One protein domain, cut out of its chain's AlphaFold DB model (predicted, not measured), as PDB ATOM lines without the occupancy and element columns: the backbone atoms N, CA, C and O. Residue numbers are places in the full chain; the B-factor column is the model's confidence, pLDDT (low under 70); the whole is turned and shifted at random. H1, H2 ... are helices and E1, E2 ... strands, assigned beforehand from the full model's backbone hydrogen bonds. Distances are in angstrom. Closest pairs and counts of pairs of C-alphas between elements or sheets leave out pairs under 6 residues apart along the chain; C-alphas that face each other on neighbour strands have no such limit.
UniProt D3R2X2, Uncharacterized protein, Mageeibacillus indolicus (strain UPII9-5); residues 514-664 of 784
ATOM      1  N   PHE A 514     385.049 352.964 268.619       93.75
ATOM      2  CA  PHE A 514     383.638 353.315 268.476       93.75
ATOM      3  C   PHE A 514     383.131 354.066 269.711       93.75
ATOM      4  O   PHE A 514     383.778 354.072 270.759       93.75
ATOM      5  N   GLN A 515     381.980 354.722 269.592       93.81
ATOM      6  CA  GLN A 515     381.378 355.516 270.664       93.81
ATOM      7  C   GLN A 515     380.233 354.765 271.351       93.81
ATOM      8  O   GLN A 515     379.317 354.277 270.690       93.81
ATOM      9  N   ALA A 516     380.273 354.735 272.683       93.69
ATOM     10  CA  ALA A 516     379.138 354.430 273.543       93.69
ATOM     11  C   ALA A 516     378.568 355.753 274.077       93.69
ATOM     12  O   ALA A 516     379.220 356.459 274.857       93.69
ATOM     13  N   ILE A 517     377.368 356.099 273.620       91.62
ATOM     14  CA  ILE A 517     376.627 357.297 274.021       91.62
ATOM     15  C   ILE A 517     375.651 356.895 275.129       91.62
ATOM     16  O   ILE A 517     374.931 355.908 274.985       91.62
ATOM     17  N   PHE A 518     375.617 357.654 276.221       91.00
ATOM     18  CA  PHE A 518     374.694 357.442 277.336       91.00
ATOM     19  C   PHE A 518     373.660 358.568 277.325       91.00
ATOM     20  O   PHE A 518     373.924 359.681 277.771       91.00
ATOM     21  N   ASP A 519     372.512 358.274 276.729       89.06
ATOM     22  CA  ASP A 519     371.422 359.206 276.459       89.06
ATOM     23  C   ASP A 519     370.516 359.307 277.698       89.06
ATOM     24  O   ASP A 519     369.790 358.370 278.049       89.06
ATOM     25  N   VAL A 520     370.627 360.440 278.391       85.94
ATOM     26  CA  VAL A 520     369.797 360.853 279.528       85.94
ATOM     27  C   VAL A 520     368.992 362.083 279.115       85.94
ATOM     28  O   VAL A 520     369.483 362.909 278.347       85.94
ATOM     29  N   VAL A 521     367.757 362.205 279.612       72.88
ATOM     30  CA  VAL A 521     366.816 363.263 279.200       72.88
ATOM     31  C   VAL A 521     367.435 364.644 279.441       72.88
ATOM     32  O   VAL A 521     367.780 364.979 280.574       72.88
ATOM     33  N   GLU A 522     367.589 365.434 278.371       56.62
ATOM     34  CA  GLU A 522     368.451 366.629 278.366       56.62
ATOM     35  C   GLU A 522     368.075 367.715 279.381       56.62
ATOM     36  O   GLU A 522     368.945 368.504 279.756       56.62
ATOM     37  N   GLU A 523     366.807 367.772 279.786       57.19
ATOM     38  CA  GLU A 523     366.242 368.870 280.575       57.19
ATOM     39  C   GLU A 523     366.386 368.674 282.099       57.19
ATOM     40  O   GLU A 523     366.272 369.653 282.833       57.19
ATOM     41  N   ALA A 524     366.652 367.450 282.591       51.25
ATOM     42  CA  ALA A 524     366.463 367.128 284.018       51.25
ATOM     43  C   ALA A 524     367.399 366.060 284.641       51.25
ATOM     44  O   ALA A 524     367.161 365.631 285.773       51.25
ATOM     45  N   ALA A 525     368.457 365.621 283.948       60.03
ATOM     46  CA  ALA A 525     369.394 364.606 284.452       60.03
ATOM     47  C   ALA A 525     370.873 364.999 284.274       60.03
ATOM     48  O   ALA A 525     371.240 365.678 283.311       60.03
ATOM     49  N   ASP A 526     371.740 364.527 285.179       61.91
ATOM     50  CA  ASP A 526     373.194 364.754 285.115       61.91
ATOM     51  C   ASP A 526     373.780 364.223 283.794       61.91
ATOM     52  O   ASP A 526     373.783 363.014 283.541       61.91
ATOM     53  N   LYS A 527     374.298 365.125 282.946       68.81
ATOM     54  CA  LYS A 527     374.762 364.776 281.592       68.81
ATOM     55  C   LYS A 527     375.934 363.792 281.635       68.81
ATOM     56  O   LYS A 527     377.064 364.141 281.985       68.81
ATOM     57  N   VAL A 528     375.670 362.557 281.218       78.50
ATOM     58  CA  VAL A 528     376.672 361.490 281.154       78.50
ATOM     59  C   VAL A 528     377.569 361.684 279.920       78.50
ATOM     60  O   VAL A 528     377.058 361.775 278.805       78.50
ATOM     61  N   PRO A 529     378.908 361.713 280.061       79.12
ATOM     62  CA  PRO A 529     379.795 361.894 278.918       79.12
ATOM     63  C   PRO A 529     379.839 360.647 278.024       79.12
ATOM     64  O   PRO A 529     380.071 359.534 278.506       79.12
ATOM     65  N   THR A 530     379.709 360.851 276.710       87.31
ATOM     66  CA  THR A 530     380.019 359.852 275.675       87.31
ATOM     67  C   THR A 530     381.425 359.291 275.874       87.31
ATOM     68  O   THR A 530     382.377 360.040 276.093       87.31
ATOM     69  N   ARG A 531     381.572 357.969 275.764       88.75
ATOM     70  CA  ARG A 531     382.856 357.271 275.923       88.75
ATOM     71  C   ARG A 531     383.279 356.631 274.612       88.75
ATOM     72  O   ARG A 531     382.447 356.102 273.880       88.75
ATOM     73  N   GLN A 532     384.577 356.663 274.326       92.75
ATOM     74  CA  GLN A 532     385.159 355.952 273.193       92.75
ATOM     75  C   GLN A 532     385.812 354.658 273.688       92.75
ATOM     76  O   GLN A 532     386.575 354.678 274.652       92.75
ATOM     77  N   PHE A 533     385.507 353.550 273.021       91.69
ATOM     78  CA  PHE A 533     385.998 352.212 273.338       91.69
ATOM     79  C   PHE A 533     386.520 351.539 272.065       91.69
ATOM     80  O   PHE A 533     385.983 351.751 270.977       91.69
ATOM     81  N   ALA A 534     387.557 350.717 272.185       91.38
ATOM     82  CA  ALA A 534     388.008 349.854 271.100       91.38
ATOM     83  C   ALA A 534     386.991 348.727 270.841       91.38
ATOM     84  O   ALA A 534     386.270 348.311 271.751       91.38
ATOM     85  N   TYR A 535     386.933 348.201 269.617       91.69
ATOM     86  CA  TYR A 535     386.082 347.058 269.276       91.69
ATOM     87  C   TYR A 535     386.339 345.870 270.216       91.69
ATOM     88  O   TYR A 535     387.491 345.519 270.480       91.69
ATOM     89  N   GLY A 536     385.276 345.258 270.735       89.94
ATOM     90  CA  GLY A 536     385.360 344.164 271.695       89.94
ATOM     91  C   GLY A 536     385.873 344.569 273.079       89.94
ATOM     92  O   GLY A 536     386.050 343.689 273.904       89.94
ATOM     93  N   GLN A 537     386.092 345.854 273.385       91.69
ATOM     94  CA  GLN A 537     386.467 346.297 274.734       91.69
ATOM     95  C   GLN A 537     385.278 346.216 275.706       91.69
ATOM     96  O   GLN A 537     384.115 346.324 275.315       91.69
ATOM     97  N   THR A 538     385.559 346.053 277.000       93.12
ATOM     98  CA  THR A 538     384.565 346.194 278.075       93.12
ATOM     99  C   THR A 538     383.897 347.570 278.047       93.12
ATOM    100  O   THR A 538     384.550 348.585 278.306       93.12
ATOM    101  N   ILE A 539     382.583 347.607 277.797       93.88
ATOM    102  CA  ILE A 539     381.799 348.843 277.872       93.88
ATOM    103  C   ILE A 539     381.691 349.217 279.347       93.88
ATOM    104  O   ILE A 539     380.981 348.571 280.117       93.88
ATOM    105  N   THR A 540     382.408 350.260 279.758       92.19
ATOM    106  CA  THR A 540     382.337 350.764 281.134       92.19
ATOM    107  C   THR A 540     381.207 351.782 281.242       92.19
ATOM    108  O   THR A 540     381.294 352.868 280.667       92.19
ATOM    109  N   PHE A 541     380.165 351.437 281.996       91.31
ATOM    110  CA  PHE A 541     379.009 352.290 282.284       91.31
ATOM    111  C   PHE A 541     379.342 353.401 283.308       91.31
ATOM    112  O   PHE A 541     380.450 353.423 283.866       91.31
ATOM    113  N   PRO A 542     378.450 354.383 283.534       86.31
ATOM    114  CA  PRO A 542     378.605 355.382 284.594       86.31
ATOM    115  C   PRO A 542     378.804 354.737 285.973       86.31
ATOM    116  O   PRO A 542     378.168 353.738 286.290       86.31
ATOM    117  N   LYS A 543     379.715 355.285 286.795       85.62
ATOM    118  CA  LYS A 543     380.057 354.695 288.108       85.62
ATOM    119  C   LYS A 543     378.876 354.743 289.083       85.62
ATOM    120  O   LYS A 543     378.678 353.806 289.850       85.62
ATOM    121  N   ASN A 544     378.132 355.840 289.040       86.31
ATOM    122  CA  ASN A 544     376.875 356.018 289.747       86.31
ATOM    123  C   ASN A 544     375.748 355.832 288.724       86.31
ATOM    124  O   ASN A 544     375.951 356.117 287.541       86.31
ATOM    125  N   GLU A 545     374.575 355.392 289.168       88.75
ATOM    126  CA  GLU A 545     373.367 355.468 288.342       88.75
ATOM    127  C   GLU A 545     373.010 356.942 288.080       88.75
ATOM    128  O   GLU A 545     373.267 357.785 288.948       88.75
ATOM    129  N   PRO A 546     372.468 357.287 286.898       87.19
ATOM    130  CA  PRO A 546     372.039 358.652 286.630       87.19
ATOM    131  C   PRO A 546     370.847 359.005 287.529       87.19
ATOM    132  O   PRO A 546     369.962 358.180 287.762       87.19
ATOM    133  N   THR A 547     370.800 360.246 288.002       83.75
ATOM    134  CA  THR A 547     369.699 360.774 288.817       83.75
ATOM    135  C   THR A 547     368.821 361.728 288.018       83.75
ATOM    136  O   THR A 547     369.326 362.559 287.267       83.75
ATOM    137  N   TYR A 548     367.510 361.614 288.225       81.75
ATOM    138  CA  TYR A 548     366.456 362.468 287.675       81.75
ATOM    139  C   TYR A 548     365.443 362.695 288.810       81.75
ATOM    140  O   TYR A 548     364.970 361.732 289.423       81.75
ATOM    141  N   GLU A 549     365.187 363.951 289.182       75.12
ATOM    142  CA  GLU A 549     364.326 364.264 290.329       75.12
ATOM    143  C   GLU A 549     362.874 363.822 290.083       75.12
ATOM    144  O   GLU A 549     362.334 363.990 288.999       75.12
ATOM    145  N   GLY A 550     362.247 363.206 291.091       73.75
ATOM    146  CA  GLY A 550     360.915 362.603 290.962       73.75
ATOM    147  C   GLY A 550     360.890 361.203 290.331       73.75
ATOM    148  O   GLY A 550     359.846 360.554 290.375       73.75
ATOM    149  N   TYR A 551     362.015 360.686 289.824       82.88
ATOM    150  CA  TYR A 551     362.092 359.380 289.155       82.88
ATOM    151  C   TYR A 551     363.067 358.406 289.838       82.88
ATOM    152  O   TYR A 551     363.892 358.766 290.680       82.88
ATOM    153  N   GLU A 552     362.940 357.130 289.480       87.19
ATOM    154  CA  GLU A 552     363.858 356.041 289.804       87.19
ATOM    155  C   GLU A 552     364.375 355.401 288.517       87.19
ATOM    156  O   GLU A 552     363.617 355.143 287.578       87.19
ATOM    157  N   PHE A 553     365.679 355.143 288.485       91.00
ATOM    158  CA  PHE A 553     366.347 354.505 287.362       91.00
ATOM    159  C   PHE A 553     365.981 353.011 287.283       91.00
ATOM    160  O   PHE A 553     365.963 352.303 288.292       91.00
ATOM    161  N   LEU A 554     365.668 352.530 286.078       92.56
ATOM    162  CA  LEU A 554     365.289 351.135 285.815       92.56
ATOM    163  C   LEU A 554     366.371 350.335 285.087       92.56
ATOM    164  O   LEU A 554     366.393 349.111 285.193       92.56
ATOM    165  N   GLY A 555     367.231 351.011 284.326       93.81
ATOM    166  CA  GLY A 555     368.216 350.382 283.457       93.81
ATOM    167  C   GLY A 555     368.448 351.161 282.165       93.81
ATOM    168  O   GLY A 555     367.883 352.230 281.925       93.81
ATOM    169  N   TRP A 556     369.307 350.598 281.324       94.38
ATOM    170  CA  TRP A 556     369.704 351.140 280.033       94.38
ATOM    171  C   TRP A 556     369.104 350.318 278.889       94.38
ATOM    172  O   TRP A 556     369.253 349.096 278.846       94.38
ATOM    173  N   LEU A 557     368.470 350.983 277.925       94.38
ATOM    174  CA  LEU A 557     367.954 350.368 276.702       94.38
ATOM    175  C   LEU A 557     368.882 350.686 275.516       94.38
ATOM    176  O   LEU A 557     369.019 351.860 275.161       94.38
ATOM    177  N   PRO A 558     369.503 349.686 274.866       94.31
ATOM    178  CA  PRO A 558     370.143 349.869 273.566       94.31
ATOM    179  C   PRO A 558     369.158 350.435 272.534       94.31
ATOM    180  O   PRO A 558     368.123 349.835 272.237       94.31
ATOM    181  N   ALA A 559     369.467 351.611 271.993       88.38
ATOM    182  CA  ALA A 559     368.621 352.291 271.023       88.38
ATOM    183  C   ALA A 559     368.557 351.538 269.681       88.38
ATOM    184  O   ALA A 559     369.454 350.773 269.330       88.38
ATOM    185  N   ASN A 560     367.518 351.830 268.893       83.00
ATOM    186  CA  ASN A 560     367.360 351.401 267.498       83.00
ATOM    187  C   ASN A 560     367.367 349.872 267.277       83.00
ATOM    188  O   ASN A 560     367.768 349.421 266.207       83.00
ATOM    189  N   GLY A 561     366.941 349.076 268.267       82.94
ATOM    190  CA  GLY A 561     366.907 347.613 268.142       82.94
ATOM    191  C   GLY A 561     368.302 346.987 268.035       82.94
ATOM    192  O   GLY A 561     368.511 346.058 267.258       82.94
ATOM    193  N   LYS A 562     369.284 347.540 268.760       88.44
ATOM    194  CA  LYS A 562     370.655 347.025 268.772       88.44
ATOM    195  C   LYS A 562     370.843 345.951 269.839       88.44
ATOM    196  O   LYS A 562     370.616 346.181 271.025       88.44
ATOM    197  N   ASN A 563     371.345 344.800 269.412       91.69
ATOM    198  CA  ASN A 563     371.822 343.757 270.312       91.69
ATOM    199  C   ASN A 563     373.161 344.156 270.948       91.69
ATOM    200  O   ASN A 563     373.950 344.896 270.358       91.69
ATOM    201  N   VAL A 564     373.442 343.620 272.138       92.81
ATOM    202  CA  VAL A 564     374.766 343.704 272.773       92.81
ATOM    203  C   VAL A 564     375.346 342.302 272.862       92.81
ATOM    204  O   VAL A 564     374.689 341.366 273.321       92.81
ATOM    205  N   TYR A 565     376.592 342.165 272.429       92.31
ATOM    206  CA  TYR A 565     377.290 340.899 272.251       92.31
ATOM    207  C   TYR A 565     378.617 340.928 272.998       92.31
ATOM    208  O   TYR A 565     379.274 341.960 273.006       92.31
ATOM    209  N   GLN A 566     379.030 339.800 273.574       92.56
ATOM    210  CA  GLN A 566     380.380 339.629 274.109       92.56
ATOM    211  C   GLN A 566     381.295 339.017 273.044       92.56
ATOM    212  O   GLN A 566     380.911 338.060 272.364       92.56
ATOM    213  N   TYR A 567     382.513 339.545 272.949       87.25
ATOM    214  CA  TYR A 567     383.537 339.192 271.973       87.25
ATOM    215  C   TYR A 567     384.795 338.606 272.633       87.25
ATOM    216  O   TYR A 567     385.093 338.855 273.802       87.25
ATOM    217  N   ALA A 568     385.546 337.825 271.859       83.19
ATOM    218  CA  ALA A 568     386.903 337.393 272.174       83.19
ATOM    219  C   ALA A 568     387.958 338.339 271.563       83.19
ATOM    220  O   ALA A 568     387.660 339.192 270.725       83.19
ATOM    221  N   ASN A 569     389.220 338.174 271.975       76.00
ATOM    222  CA  ASN A 569     390.334 339.034 271.554       76.00
ATOM    223  C   ASN A 569     390.588 339.015 270.032       76.00
ATOM    224  O   ASN A 569     391.083 340.004 269.495       76.00
ATOM    225  N   ASP A 570     390.241 337.928 269.341       71.88
ATOM    226  CA  ASP A 570     390.309 337.763 267.879       71.88
ATOM    227  C   ASP A 570     389.166 338.476 267.122       71.88
ATOM    228  O   ASP A 570     389.212 338.580 265.898       71.88
ATOM    229  N   GLY A 571     388.154 338.985 267.837       75.69
ATOM    230  CA  GLY A 571     386.917 339.534 267.276       75.69
ATOM    231  C   GLY A 571     385.782 338.517 267.138       75.69
ATOM    232  O   GLY A 571     384.726 338.853 266.615       75.69
ATOM    233  N   LYS A 572     385.950 337.272 267.594       79.38
ATOM    234  CA  LYS A 572     384.896 336.257 267.507       79.38
ATOM    235  C   LYS A 572     383.776 336.528 268.512       79.38
ATOM    236  O   LYS A 572     384.030 336.689 269.706       79.38
ATOM    237  N   HIS A 573     382.527 336.489 268.047       84.19
ATOM    238  CA  HIS A 573     381.343 336.439 268.906       84.19
ATOM    239  C   HIS A 573     381.373 335.238 269.874       84.19
ATOM    240  O   HIS A 573     381.595 334.096 269.464       84.19
ATOM    241  N   LEU A 574     381.147 335.498 271.166       86.62
ATOM    242  CA  LEU A 574     381.091 334.482 272.225       86.62
ATOM    243  C   LEU A 574     379.662 334.189 272.693       86.62
ATOM    244  O   LEU A 574     379.283 333.025 272.793       86.62
ATOM    245  N   LYS A 575     378.883 335.229 273.019       91.94
ATOM    246  CA  LYS A 575     377.477 335.108 273.447       91.94
ATOM    247  C   LYS A 575     376.723 336.426 273.300       91.94
ATOM    248  O   LYS A 575     377.321 337.502 273.322       91.94
ATOM    249  N   THR A 576     375.403 336.358 273.176       93.56
ATOM    250  CA  THR A 576     374.532 337.535 273.303       93.56
ATOM    251  C   THR A 576     374.407 337.917 274.777       93.56
ATOM    252  O   THR A 576     374.183 337.055 275.624       93.56
ATOM    253  N   ILE A 577     374.589 339.201 275.084       93.94
ATOM    254  CA  ILE A 577     374.345 339.793 276.407       93.94
ATOM    255  C   ILE A 577     372.945 340.410 276.463       93.94
ATOM    256  O   ILE A 577     372.266 340.301 277.479       93.94
ATOM    257  N   PHE A 578     372.518 341.048 275.372       94.62
ATOM    258  CA  PHE A 578     371.197 341.651 275.232       94.62
ATOM    259  C   PHE A 578     370.660 341.384 273.828       94.62
ATOM    260  O   PHE A 578     371.311 341.743 272.846       94.62
ATOM    261  N   ASP A 579     369.487 340.763 273.750       95.19
ATOM    262  CA  ASP A 579     368.722 340.579 272.516       95.19
ATOM    263  C   ASP A 579     367.545 341.561 272.540       95.19
ATOM    264  O   ASP A 579     366.671 341.464 273.405       95.19
ATOM    265  N   SER A 580     367.540 342.546 271.645       93.25
ATOM    266  CA  SER A 580     366.572 343.637 271.693       93.25
ATOM    267  C   SER A 580     365.161 343.210 271.313       93.25
ATOM    268  O   SER A 580     364.218 343.768 271.866       93.25
ATOM    269  N   GLU A 581     364.984 342.229 270.421       94.31
ATOM    270  CA  GLU A 581     363.646 341.771 270.024       94.31
ATOM    271  C   GLU A 581     363.066 340.788 271.048       94.31
ATOM    272  O   GLU A 581     361.892 340.906 271.403       94.31
ATOM    273  N   ALA A 582     363.881 339.892 271.617       94.88
ATOM    274  CA  ALA A 582     363.449 339.051 272.731       94.88
ATOM    275  C   ALA A 582     363.086 339.898 273.964       94.88
ATOM    276  O   ALA A 582     362.006 339.726 274.533       94.88
ATOM    277  N   MET A 583     363.932 340.869 274.335       95.75
ATOM    278  CA  MET A 583     363.669 341.754 275.478       95.75
ATOM    279  C   MET A 583     362.531 342.741 275.216       95.75
ATOM    280  O   MET A 583     361.857 343.154 276.154       95.75
ATOM    281  N   LYS A 584     362.272 343.130 273.962       95.19
ATOM    282  CA  LYS A 584     361.075 343.894 273.584       95.19
ATOM    283  C   LYS A 584     359.808 343.054 273.730       95.19
ATOM    284  O   LYS A 584     358.873 343.520 274.369       95.19
ATOM    285  N   LYS A 585     359.792 341.814 273.231       95.94
ATOM    286  CA  LYS A 585     358.644 340.908 273.380       95.94
ATOM    287  C   LYS A 585     358.321 340.629 274.854       95.94
ATOM    288  O   LYS A 585     357.163 340.718 275.244       95.94
ATOM    289  N   GLU A 586     359.337 340.346 275.670       96.31
ATOM    290  CA  GLU A 586     359.187 340.163 277.121       96.31
ATOM    291  C   GLU A 586     358.614 341.428 277.784       96.31
ATOM    292  O   GLU A 586     357.649 341.361 278.542       96.31
ATOM    293  N   ARG A 587     359.130 342.613 277.434       95.19
ATOM    294  CA  ARG A 587     358.618 343.907 277.918       95.19
ATOM    295  C   ARG A 587     357.154 344.131 277.528       95.19
ATOM    296  O   ARG A 587     356.376 344.573 278.365       95.19
ATOM    297  N   GLU A 588     356.762 343.797 276.299       95.56
ATOM    298  CA  GLU A 588     355.375 343.871 275.815       95.56
ATOM    299  C   GLU A 588     354.432 342.864 276.501       95.56
ATOM    300  O   GLU A 588     353.216 343.066 276.491       95.56
ATOM    301  N   GLU A 589     354.946 341.766 277.057       96.81
ATOM    302  CA  GLU A 589     354.178 340.814 277.868       96.81
ATOM    303  C   GLU A 589     354.016 341.340 279.302       96.81
ATOM    304  O   GLU A 589     352.894 341.496 279.789       96.81
ATOM    305  N   VAL A 590     355.125 341.740 279.929       96.31
ATOM    306  CA  VAL A 590     355.152 342.302 281.287       96.31
ATOM    307  C   VAL A 590     354.330 343.589 281.394       96.31
ATOM    308  O   VAL A 590     353.639 343.781 282.390       96.31
ATOM    309  N   VAL A 591     354.324 344.449 280.368       95.56
ATOM    310  CA  VAL A 591     353.462 345.646 280.317       95.56
ATOM    311  C   VAL A 591     351.979 345.282 280.413       95.56
ATOM    312  O   VAL A 591     351.256 345.917 281.175       95.56
ATOM    313  N   LYS A 592     351.519 344.222 279.737       95.56
ATOM    314  CA  LYS A 592     350.111 343.787 279.808       95.56
ATOM    315  C   LYS A 592     349.755 343.265 281.202       95.56
ATOM    316  O   LYS A 592     348.676 343.564 281.711       95.56
ATOM    317  N   GLU A 593     350.666 342.539 281.852       95.50
ATOM    318  CA  GLU A 593     350.493 342.112 283.248       95.50
ATOM    319  C   GLU A 593     350.498 343.285 284.240       95.50
ATOM    320  O   GLU A 593     349.736 343.270 285.208       95.50
ATOM    321  N   LEU A 594     351.332 344.304 284.003       93.81
ATOM    322  CA  LEU A 594     351.385 345.536 284.795       93.81
ATOM    323  C   LEU A 594     350.078 346.330 284.647       93.81
ATOM    324  O   LEU A 594     349.449 346.681 285.646       93.81
ATOM    325  N   GLU A 595     349.623 346.567 283.417       92.50
ATOM    326  CA  GLU A 595     348.365 347.260 283.122       92.50
ATOM    327  C   GLU A 595     347.130 346.529 283.663       92.50
ATOM    328  O   GLU A 595     346.116 347.172 283.949       92.50
ATOM    329  N   ALA A 596     347.193 345.205 283.827       93.44
ATOM    330  CA  ALA A 596     346.144 344.411 284.465       93.44
ATOM    331  C   ALA A 596     346.074 344.600 285.997       93.44
ATOM    332  O   ALA A 596     345.106 344.164 286.617       93.44
ATOM    333  N   LEU A 597     347.054 345.267 286.624       90.19
ATOM    334  CA  LEU A 597     346.985 345.649 288.042       90.19
ATOM    335  C   LEU A 597     346.129 346.897 288.292       90.19
ATOM    336  O   LEU A 597     345.763 347.144 289.445       90.19
ATOM    337  N   LEU A 598     345.850 347.702 287.263       88.56
ATOM    338  CA  LEU A 598     345.117 348.965 287.383       88.56
ATOM    339  C   LEU A 598     343.605 348.769 287.201       88.56
ATOM    340  O   LEU A 598     343.166 348.157 286.226       88.56
ATOM    341  N   THR A 599     342.804 349.344 288.100       88.62
ATOM    342  CA  THR A 599     341.349 349.462 287.931       88.62
ATOM    343  C   THR A 599     340.998 350.473 286.836       88.62
ATOM    344  O   THR A 599     341.804 351.334 286.485       88.62
ATOM    345  N   SER A 600     339.762 350.420 286.333       85.81
ATOM    346  CA  SER A 600     339.235 351.351 285.322       85.81
ATOM    347  C   SER A 600     339.348 352.838 285.697       85.81
ATOM    348  O   SER A 600     339.355 353.683 284.806       85.81
ATOM    349  N   ASP A 601     339.445 353.150 286.992       79.38
ATOM    350  CA  ASP A 601     339.600 354.516 287.504       79.38
ATOM    351  C   ASP A 601     341.076 354.869 287.746       79.38
ATOM    352  O   ASP A 601     341.496 355.993 287.491       79.38
ATOM    353  N   GLU A 602     341.914 353.911 288.160       80.12
ATOM    354  CA  GLU A 602     343.365 354.125 288.267       80.12
ATOM    355  C   GLU A 602     344.039 354.310 286.902       80.12
ATOM    356  O   GLU A 602     345.068 354.987 286.832       80.12
ATOM    357  N   LYS A 603     343.453 353.741 285.836       82.44
ATOM    358  CA  LYS A 603     343.821 353.990 284.432       82.44
ATOM    359  C   LYS A 603     343.467 355.399 283.950       82.44
ATOM    360  O   LYS A 603     343.795 355.726 282.816       82.44
ATOM    361  N   LYS A 604     342.841 356.238 284.783       75.94
ATOM    362  CA  LYS A 604     342.476 357.617 284.447       75.94
ATOM    363  C   LYS A 604     343.245 358.644 285.270       75.94
ATOM    364  O   LYS A 604     343.652 358.403 286.408       75.94
ATOM    365  N   MET A 605     343.395 359.829 284.689       67.19
ATOM    366  CA  MET A 605     343.867 361.044 285.348       67.19
ATOM    367  C   MET A 605     342.978 362.209 284.901       67.19
ATOM    368  O   MET A 605     342.724 362.380 283.710       67.19
ATOM    369  N   SER A 606     342.445 362.978 285.854       61.41
ATOM    370  CA  SER A 606     341.529 364.106 285.593       61.41
ATOM    371  C   SER A 606     340.363 363.760 284.643       61.41
ATOM    372  O   SER A 606     340.000 364.538 283.764       61.41
ATOM    373  N   GLY A 607     339.801 362.553 284.794       64.56
ATOM    374  CA  GLY A 607     338.684 362.044 283.988       64.56
ATOM    375  C   GLY A 607     339.043 361.510 282.594       64.56
ATOM    376  O   GLY A 607     338.155 360.993 281.920       64.56
ATOM    377  N   LYS A 608     340.309 361.591 282.164       70.88
ATOM    378  CA  LYS A 608     340.793 361.054 280.881       70.88
ATOM    379  C   LYS A 608     341.567 359.758 281.078       70.88
ATOM    380  O   LYS A 608     342.297 359.635 282.058       70.88
ATOM    381  N   ASP A 609     341.424 358.821 280.147       77.44
ATOM    382  CA  ASP A 609     342.218 357.593 280.124       77.44
ATOM    383  C   ASP A 609     343.705 357.897 279.864       77.44
ATOM    384  O   ASP A 609     344.054 358.819 279.123       77.44
ATOM    385  N   LEU A 610     344.582 357.143 280.526       78.44
ATOM    386  CA  LEU A 610     346.031 357.194 280.354       78.44
ATOM    387  C   LEU A 610     346.450 356.247 279.228       78.44
ATOM    388  O   LEU A 610     346.012 355.099 279.180       78.44
ATOM    389  N   GLU A 611     347.371 356.703 278.383       81.69
ATOM    390  CA  GLU A 611     347.930 355.931 277.271       81.69
ATOM    391  C   GLU A 611     349.464 355.861 277.360       81.69
ATOM    392  O   GLU A 611     350.109 356.694 278.009       81.69
ATOM    393  N   GLY A 612     350.053 354.855 276.705       83.94
ATOM    394  CA  GLY A 612     351.503 354.701 276.548       83.94
ATOM    395  C   GLY A 612     352.292 354.771 277.860       83.94
ATOM    396  O   GLY A 612     351.892 354.214 278.885       83.94
ATOM    397  N   ASP A 613     353.419 355.482 277.834       81.75
ATOM    398  CA  ASP A 613     354.366 355.562 278.953       81.75
ATOM    399  C   ASP A 613     353.737 356.076 280.260       81.75
ATOM    400  O   ASP A 613     354.187 355.696 281.343       81.75
ATOM    401  N   ALA A 614     352.679 356.893 280.192       80.38
ATOM    402  CA  ALA A 614     351.973 357.388 281.374       80.38
ATOM    403  C   ALA A 614     351.150 356.281 282.059       80.38
ATOM    404  O   ALA A 614     351.173 356.160 283.288       80.38
ATOM    405  N   LEU A 615     350.482 355.427 281.274       84.19
ATOM    406  CA  LEU A 615     349.775 354.243 281.769       84.19
ATOM    407  C   LEU A 615     350.758 353.211 282.344       84.19
ATOM    408  O   LEU A 615     350.536 352.677 283.434       84.19
ATOM    409  N   VAL A 616     351.882 352.983 281.659       88.19
ATOM    410  CA  VAL A 616     352.935 352.066 282.119       88.19
ATOM    411  C   VAL A 616     353.569 352.567 283.422       88.19
ATOM    412  O   VAL A 616     353.691 351.795 284.371       88.19
ATOM    413  N   ASN A 617     353.883 353.862 283.547       87.94
ATOM    414  CA  ASN A 617     354.380 354.447 284.801       87.94
ATOM    415  C   ASN A 617     353.370 354.310 285.950       87.94
ATOM    416  O   ASN A 617     353.745 353.934 287.065       87.94
ATOM    417  N   ARG A 618     352.078 354.551 285.684       84.31
ATOM    418  CA  ARG A 618     350.984 354.346 286.649       84.31
ATOM    419  C   ARG A 618     350.951 352.904 287.164       84.31
ATOM    420  O   ARG A 618     350.822 352.684 288.369       84.31
ATOM    421  N   ALA A 619     351.128 351.935 286.269       89.88
ATOM    422  CA  ALA A 619     351.178 350.518 286.602       89.88
ATOM    423  C   ALA A 619     352.454 350.120 287.370       89.88
ATOM    424  O   ALA A 619     352.361 349.401 288.365       89.88
ATOM    425  N   LEU A 620     353.625 350.630 286.976       90.69
ATOM    426  CA  LEU A 620     354.910 350.385 287.647       90.69
ATOM    427  C   LEU A 620     354.920 350.901 289.096       90.69
ATOM    428  O   LEU A 620     355.311 350.164 290.004       90.69
ATOM    429  N   MET A 621     354.399 352.111 289.343       85.94
ATOM    430  CA  MET A 621     354.231 352.653 290.702       85.94
ATOM    431  C   MET A 621     353.364 351.745 291.588       85.94
ATOM    432  O   MET A 621     353.694 351.507 292.755       85.94
ATOM    433  N   LYS A 622     352.276 351.185 291.039       86.50
ATOM    434  CA  LYS A 622     351.429 350.228 291.767       86.50
ATOM    435  C   LYS A 622     352.138 348.887 291.974       86.50
ATOM    436  O   LYS A 622     352.078 348.333 293.074       86.50
ATOM    437  N   ALA A 623     352.850 348.386 290.964       90.44
ATOM    438  CA  ALA A 623     353.618 347.146 291.031       90.44
ATOM    439  C   ALA A 623     354.698 347.197 292.119       90.44
ATOM    440  O   ALA A 623     354.764 346.275 292.927       90.44
ATOM    441  N   LYS A 624     355.436 348.311 292.251       88.56
ATOM    442  CA  LYS A 624     356.419 348.531 293.333       88.56
ATOM    443  C   LYS A 624     355.871 348.203 294.731       88.56
ATOM    444  O   LYS A 624     356.604 347.692 295.571       88.56
ATOM    445  N   THR A 625     354.582 348.460 294.962       84.75
ATOM    446  CA  THR A 625     353.925 348.300 296.272       84.75
ATOM    447  C   THR A 625     353.042 347.044 296.378       84.75
ATOM    448  O   THR A 625     352.578 346.716 297.470       84.75
ATOM    449  N   LYS A 626     352.748 346.352 295.263       87.94
ATOM    450  CA  LYS A 626     351.766 345.240 295.204       87.94
ATOM    451  C   LYS A 626     352.241 343.965 294.491       87.94
ATOM    452  O   LYS A 626     351.674 342.909 294.749       87.94
ATOM    453  N   LYS A 627     353.244 344.054 293.615       92.75
ATOM    454  CA  LYS A 627     353.921 342.946 292.913       92.75
ATOM    455  C   LYS A 627     355.379 343.346 292.592       92.75
ATOM    456  O   LYS A 627     355.674 343.655 291.434       92.75
ATOM    457  N   PRO A 628     356.290 343.375 293.584       92.25
ATOM    458  CA  PRO A 628     357.686 343.756 293.349       92.25
ATOM    459  C   PRO A 628     358.371 342.842 292.321       92.25
ATOM    460  O   PRO A 628     359.116 343.333 291.480       92.25
ATOM    461  N   ASP A 629     358.032 341.550 292.299       95.25
ATOM    462  CA  ASP A 629     358.579 340.569 291.349       95.25
ATOM    463  C   ASP A 629     358.283 340.933 289.882       95.25
ATOM    464  O   ASP A 629     359.094 340.678 288.995       95.25
ATOM    465  N   LEU A 630     357.137 341.575 289.615       94.50
ATOM    466  CA  LEU A 630     356.747 342.004 288.268       94.50
ATOM    467  C   LEU A 630     357.467 343.296 287.845       94.50
ATOM    468  O   LEU A 630     357.823 343.448 286.678       94.50
ATOM    469  N   LEU A 631     357.741 344.196 288.798       93.94
ATOM    470  CA  LEU A 631     358.635 345.340 288.580       93.94
ATOM    471  C   LEU A 631     360.070 344.864 288.301       93.94
ATOM    472  O   LEU A 631     360.737 345.411 287.426       93.94
ATOM    473  N   GLU A 632     360.537 343.829 288.998       95.50
ATOM    474  CA  GLU A 632     361.866 343.259 288.774       95.50
ATOM    475  C   GLU A 632     361.937 342.497 287.437       95.50
ATOM    476  O   GLU A 632     362.901 342.668 286.689       95.50
ATOM    477  N   ARG A 633     360.888 341.754 287.049       96.50
ATOM    478  CA  ARG A 633     360.761 341.176 285.695       96.50
ATOM    479  C   ARG A 633     360.827 342.271 284.621       96.50
ATOM    480  O   ARG A 633     361.563 342.115 283.653       96.50
ATOM    481  N   TYR A 634     360.161 343.414 284.827       96.12
ATOM    482  CA  TYR A 634     360.258 344.570 283.927       96.12
ATOM    483  C   TYR A 634     361.680 345.150 283.867       96.12
ATOM    484  O   TYR A 634     362.210 345.342 282.773       96.12
ATOM    485  N   LYS A 635     362.343 345.370 285.011       95.81
ATOM    486  CA  LYS A 635     363.735 345.861 285.065       95.81
ATOM    487  C   LYS A 635     364.718 344.959 284.317       95.81
ATOM    488  O   LYS A 635     365.570 345.459 283.587       95.81
ATOM    489  N   ASN A 636     364.558 343.640 284.423       95.50
ATOM    490  CA  ASN A 636     365.404 342.665 283.725       95.50
ATOM    491  C   ASN A 636     365.260 342.692 282.187       95.50
ATOM    492  O   ASN A 636     366.078 342.092 281.494       95.50
ATOM    493  N   THR A 637     364.296 343.440 281.631       95.62
ATOM    494  CA  THR A 637     364.213 343.724 280.183       95.62
ATOM    495  C   THR A 637     365.115 344.884 279.721       95.62
ATOM    496  O   THR A 637     365.059 345.292 278.553       95.62
ATOM    497  N   PHE A 638     365.947 345.432 280.612       95.44
ATOM    498  CA  PHE A 638     366.962 346.459 280.355       95.44
ATOM    499  C   PHE A 638     368.355 345.990 280.810       95.44
ATOM    500  O   PHE A 638     368.500 345.011 281.540       95.44
ATOM    501  N   LEU A 639     369.407 346.709 280.409       94.94
ATOM    502  CA  LEU A 639     370.759 346.489 280.925       94.94
ATOM    503  C   LEU A 639     370.951 347.199 282.281       94.94
ATOM    504  O   LEU A 639     370.742 348.413 282.355       94.94
ATOM    505  N   PRO A 640     371.394 346.506 283.346       93.44
ATOM    506  CA  PRO A 640     371.717 347.148 284.622       93.44
ATOM    507  C   PRO A 640     372.962 348.040 284.500       93.44
ATOM    508  O   PRO A 640     373.818 347.813 283.642       93.44
ATOM    509  N   ASN A 641     373.106 349.030 285.387       92.44
ATOM    510  CA  ASN A 641     374.217 349.986 285.364       92.44
ATOM    511  C   ASN A 641     375.541 349.378 285.877       92.44
ATOM    512  O   ASN A 641     376.020 349.686 286.967       92.44
ATOM    513  N   ARG A 642     376.141 348.484 285.085       92.31
ATOM    514  CA  ARG A 642     377.431 347.835 285.363       92.31
ATOM    515  C   ARG A 642     378.265 347.712 284.093       92.31
ATOM    516  O   ARG A 642     377.733 347.752 282.990       92.31
ATOM    517  N   ALA A 643     379.576 347.536 284.244       92.06
ATOM    518  CA  ALA A 643     380.444 347.267 283.103       92.06
ATOM    519  C   ALA A 643     380.033 345.963 282.388       92.06
ATOM    520  O   ALA A 643     379.697 344.976 283.044       92.06
ATOM    521  N   ILE A 644     380.072 345.964 281.053       93.06
ATOM    522  CA  ILE A 644     379.748 344.792 280.232       93.06
ATOM    523  C   ILE A 644     381.022 344.309 279.540       93.06
ATOM    524  O   ILE A 644     381.555 344.973 278.648       93.06
ATOM    525  N   GLU A 645     381.529 343.167 279.999       93.00
ATOM    526  CA  GLU A 645     382.840 342.628 279.638       93.00
ATOM    527  C   GLU A 645     382.974 342.322 278.148       93.00
ATOM    528  O   GLU A 645     382.149 341.614 277.567       93.00
ATOM    529  N   ASN A 646     384.047 342.829 277.547       91.06
ATOM    530  CA  ASN A 646     384.418 342.647 276.146       91.06
ATOM    531  C   ASN A 646     383.266 342.816 275.132       91.06
ATOM    532  O   ASN A 646     383.104 341.999 274.227       91.06
ATOM    533  N   SER A 647     382.408 343.824 275.319       93.44
ATOM    534  CA  SER A 647     381.109 343.898 274.627       93.44
ATOM    535  C   SER A 647     380.895 345.101 273.704       93.44
ATOM    536  O   SER A 647     379.776 345.320 273.245       93.44
ATOM    537  N   MET A 648     381.931 345.895 273.408       93.25
ATOM    538  CA  MET A 648     381.804 347.002 272.454       93.25
ATOM    539  C   MET A 648     381.578 346.475 271.020       93.25
ATOM    540  O   MET A 648     382.475 345.810 270.491       93.25
ATOM    541  N   PRO A 649     380.434 346.766 270.365       90.88
ATOM    542  CA  PRO A 649     380.160 346.315 269.000       90.88
ATOM    543  C   PRO A 649     381.061 347.023 267.968       90.88
ATOM    544  O   PRO A 649     381.694 348.035 268.286       90.88
ATOM    545  N   PRO A 650     381.124 346.535 266.713       90.12
ATOM    546  CA  PRO A 650     381.935 347.134 265.649       90.12
ATOM    547  C   PRO A 650     381.253 348.365 265.005       90.12
ATOM    548  O   PRO A 650     381.317 348.574 263.794       90.12
ATOM    549  N   GLU A 651     380.543 349.153 265.811       91.44
ATOM    550  CA  GLU A 651     379.790 350.348 265.427       91.44
ATOM    551  C   GLU A 651     379.441 351.199 266.666       91.44
ATOM    552  O   GLU A 651     379.585 350.755 267.805       91.44
ATOM    553  N   ASN A 652     378.964 352.431 266.462       93.00
ATOM    554  CA  ASN A 652     378.501 353.278 267.565       93.00
ATOM    555  C   ASN A 652     377.171 352.762 268.147       93.00
ATOM    556  O   ASN A 652     376.260 352.370 267.407       93.00
ATOM    557  N   ILE A 653     377.037 352.825 269.473       93.56
ATOM    558  CA  ILE A 653     375.851 352.393 270.219       93.56
ATOM    559  C   ILE A 653     375.387 353.490 271.182       93.56
ATOM    560  O   ILE A 653     376.198 354.148 271.835       93.56
ATOM    561  N   THR A 654     374.070 353.671 271.276       93.88
ATOM    562  CA  THR A 654     373.437 354.590 272.228       93.88
ATOM    563  C   THR A 654     372.642 353.784 273.240       93.88
ATOM    564  O   THR A 654     371.807 352.965 272.860       93.88
ATOM    565  N   PHE A 655     372.879 354.035 274.520       93.94
ATOM    566  CA  PHE A 655     372.127 353.493 275.641       93.94
ATOM    567  C   PHE A 655     371.202 354.585 276.174       93.94
ATOM    568  O   PHE A 655     371.690 355.588 276.685       93.94
ATOM    569  N   LYS A 656     369.885 354.405 276.061       92.44
ATOM    570  CA  LYS A 656     368.888 355.322 276.631       92.44
ATOM    571  C   LYS A 656     368.602 354.952 278.080       92.44
ATOM    572  O   LYS A 656     368.331 353.785 278.360       92.44
ATOM    573  N   ALA A 657     368.645 355.921 278.987       91.81
ATOM    574  CA  ALA A 657     368.189 355.730 280.358       91.81
ATOM    575  C   ALA A 657     366.673 355.485 280.391       91.81
ATOM    576  O   ALA A 657     365.922 356.037 279.582       91.81
ATOM    577  N   GLN A 658     366.223 354.635 281.310       91.88
ATOM    578  CA  GLN A 658     364.820 354.251 281.461       91.88
ATOM    579  C   GLN A 658     364.390 354.464 282.908       91.88
ATOM    580  O   GLN A 658     365.157 354.207 283.837       91.88
ATOM    581  N   TRP A 659     363.170 354.970 283.085       88.62
ATOM    582  CA  TRP A 659     362.743 355.619 284.320       88.62
ATOM    583  C   TRP A 659     361.339 355.178 284.729       88.62
ATOM    584  O   TRP A 659     360.463 355.005 283.885       88.62
ATOM    585  N   MET A 660     361.130 355.055 286.036       87.25
ATOM    586  CA  MET A 660     359.819 354.934 286.671       87.25
ATOM    587  C   MET A 660     359.604 356.169 287.539       87.25
ATOM    588  O   MET A 660     360.466 356.501 288.350       87.25
ATOM    589  N   MET A 661     358.467 356.843 287.401       80.75
ATOM    590  CA  MET A 661     358.102 357.937 288.299       80.75
ATOM    591  C   MET A 661     357.954 357.400 289.727       80.75
ATOM    592  O   MET A 661     357.412 356.312 289.938       80.75
ATOM    593  N   LYS A 662     358.458 358.125 290.726       75.06
ATOM    594  CA  LYS A 662     358.339 357.702 292.121       75.06
ATOM    595  C   LYS A 662     356.869 357.710 292.549       75.06
ATOM    596  O   LYS A 662     356.145 358.644 292.213       75.06
ATOM    597  N   PRO A 663     356.432 356.737 293.372       63.31
ATOM    598  CA  PRO A 663     355.096 356.758 293.965       63.31
ATOM    599  C   PRO A 663     354.945 357.852 295.036       63.31
ATOM    600  O   PRO A 663     353.869 357.962 295.608       63.31
ATOM    601  N   THR A 664     356.010 358.599 295.350       58.69
ATOM    602  CA  THR A 664     356.071 359.672 296.348       58.69
ATOM    603  C   THR A 664     356.870 360.846 295.790       58.69
ATOM    604  O   THR A 664     357.955 360.649 295.242       58.69
TER     605      THR A 664
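Overview. This is residues 514 to 664 of the 784 residues of an uncharacterized protein of Mageeibacillus indolicus (strain UPII9-5) (UniProt D3R2X2). What shape do these atoms make? They make an elongated body in which a curled sheet of four strands, E2, E1, E6 and E3, has three helices, H1, H2 and H3, grouped toward one end of the length and a separate hairpin, E4 and E5, toward the other. What is it made of? The printed part has 151 residues, of mixed class, with three named helices and six named strands in the order E1 E2 E3 E4 E5 H1 H2 H3 E6; the larger sheet is mixed, in the order E2 E1 E6 E3. It is compact, with a radius of gyration of the C-alphas of 17.0 A, and spans 57 by 30 by 23 A.

Arrangement. How do the strands pair? E1, residues 514 to 519, forms an antiparallel hairpin with E2, residues 531 to 534, with N 514 and O 533 2.8 A apart, and is parallel to E6, residues 653 to 661, with N 655 and O 517 2.8 A apart. E6 is antiparallel to E3, residues 551 to 558, which bends by 56 degrees at residue 554; N 552 and O 660 are 2.8 A apart. The hairpin of E4, residues 564 to 567, and E5, residues 573 to 578, is apart from E6 and has N 566 and O 575 2.9 A apart. How do the helices meet? H1, residues 580 to 595, touches H2, residues 612 to 626, with residues 591 to 595 alone, the closest C-alphas being those of Leu 594 and Ala 619, 5.3 A. H1 touches H3, residues 628 to 635, with residues 587 to 594 alone, the closest C-alphas being those of Val 590 and Tyr 634, 6.2 A, at a shallow tilt of 32 degrees, only just short of steep, opposite ways. H2 and H3 form a helical hairpin. Which helices are on the larger sheet? H2 only grazes it, with residues 613 to 624, while H3 is over E3 at a height over the sheet of 10.4 A. Every O i to N i+4 pair is within hydrogen-bond range in H3, 11 of 12 in H1 and 10 of 11 in H2.

Along the chain. Where do the first and last elements lie? E1 begins at C-alpha 514, (383.638, 353.315, 268.476), and E6 ends at C-alpha 661, (358.102, 357.937, 288.299). Which elements are long? E6 measures 25.9 A from first to last C-alpha, H1 21.8 A, H2 20.9 A and E3 20.0 A.

Size, cuts and confidence. How far does it reach? The two C-alphas farthest apart, those of Asp 570 and Gly 607, are 59.3 A apart, and the printed part has no cut. Which links are long, and where is confidence low? E1 to E2, E2 to E3, H1 to H2 and H3 to E6 are long links; pLDDT is under 70 at residues 522 to 527, 605 to 607 and 663 to 664.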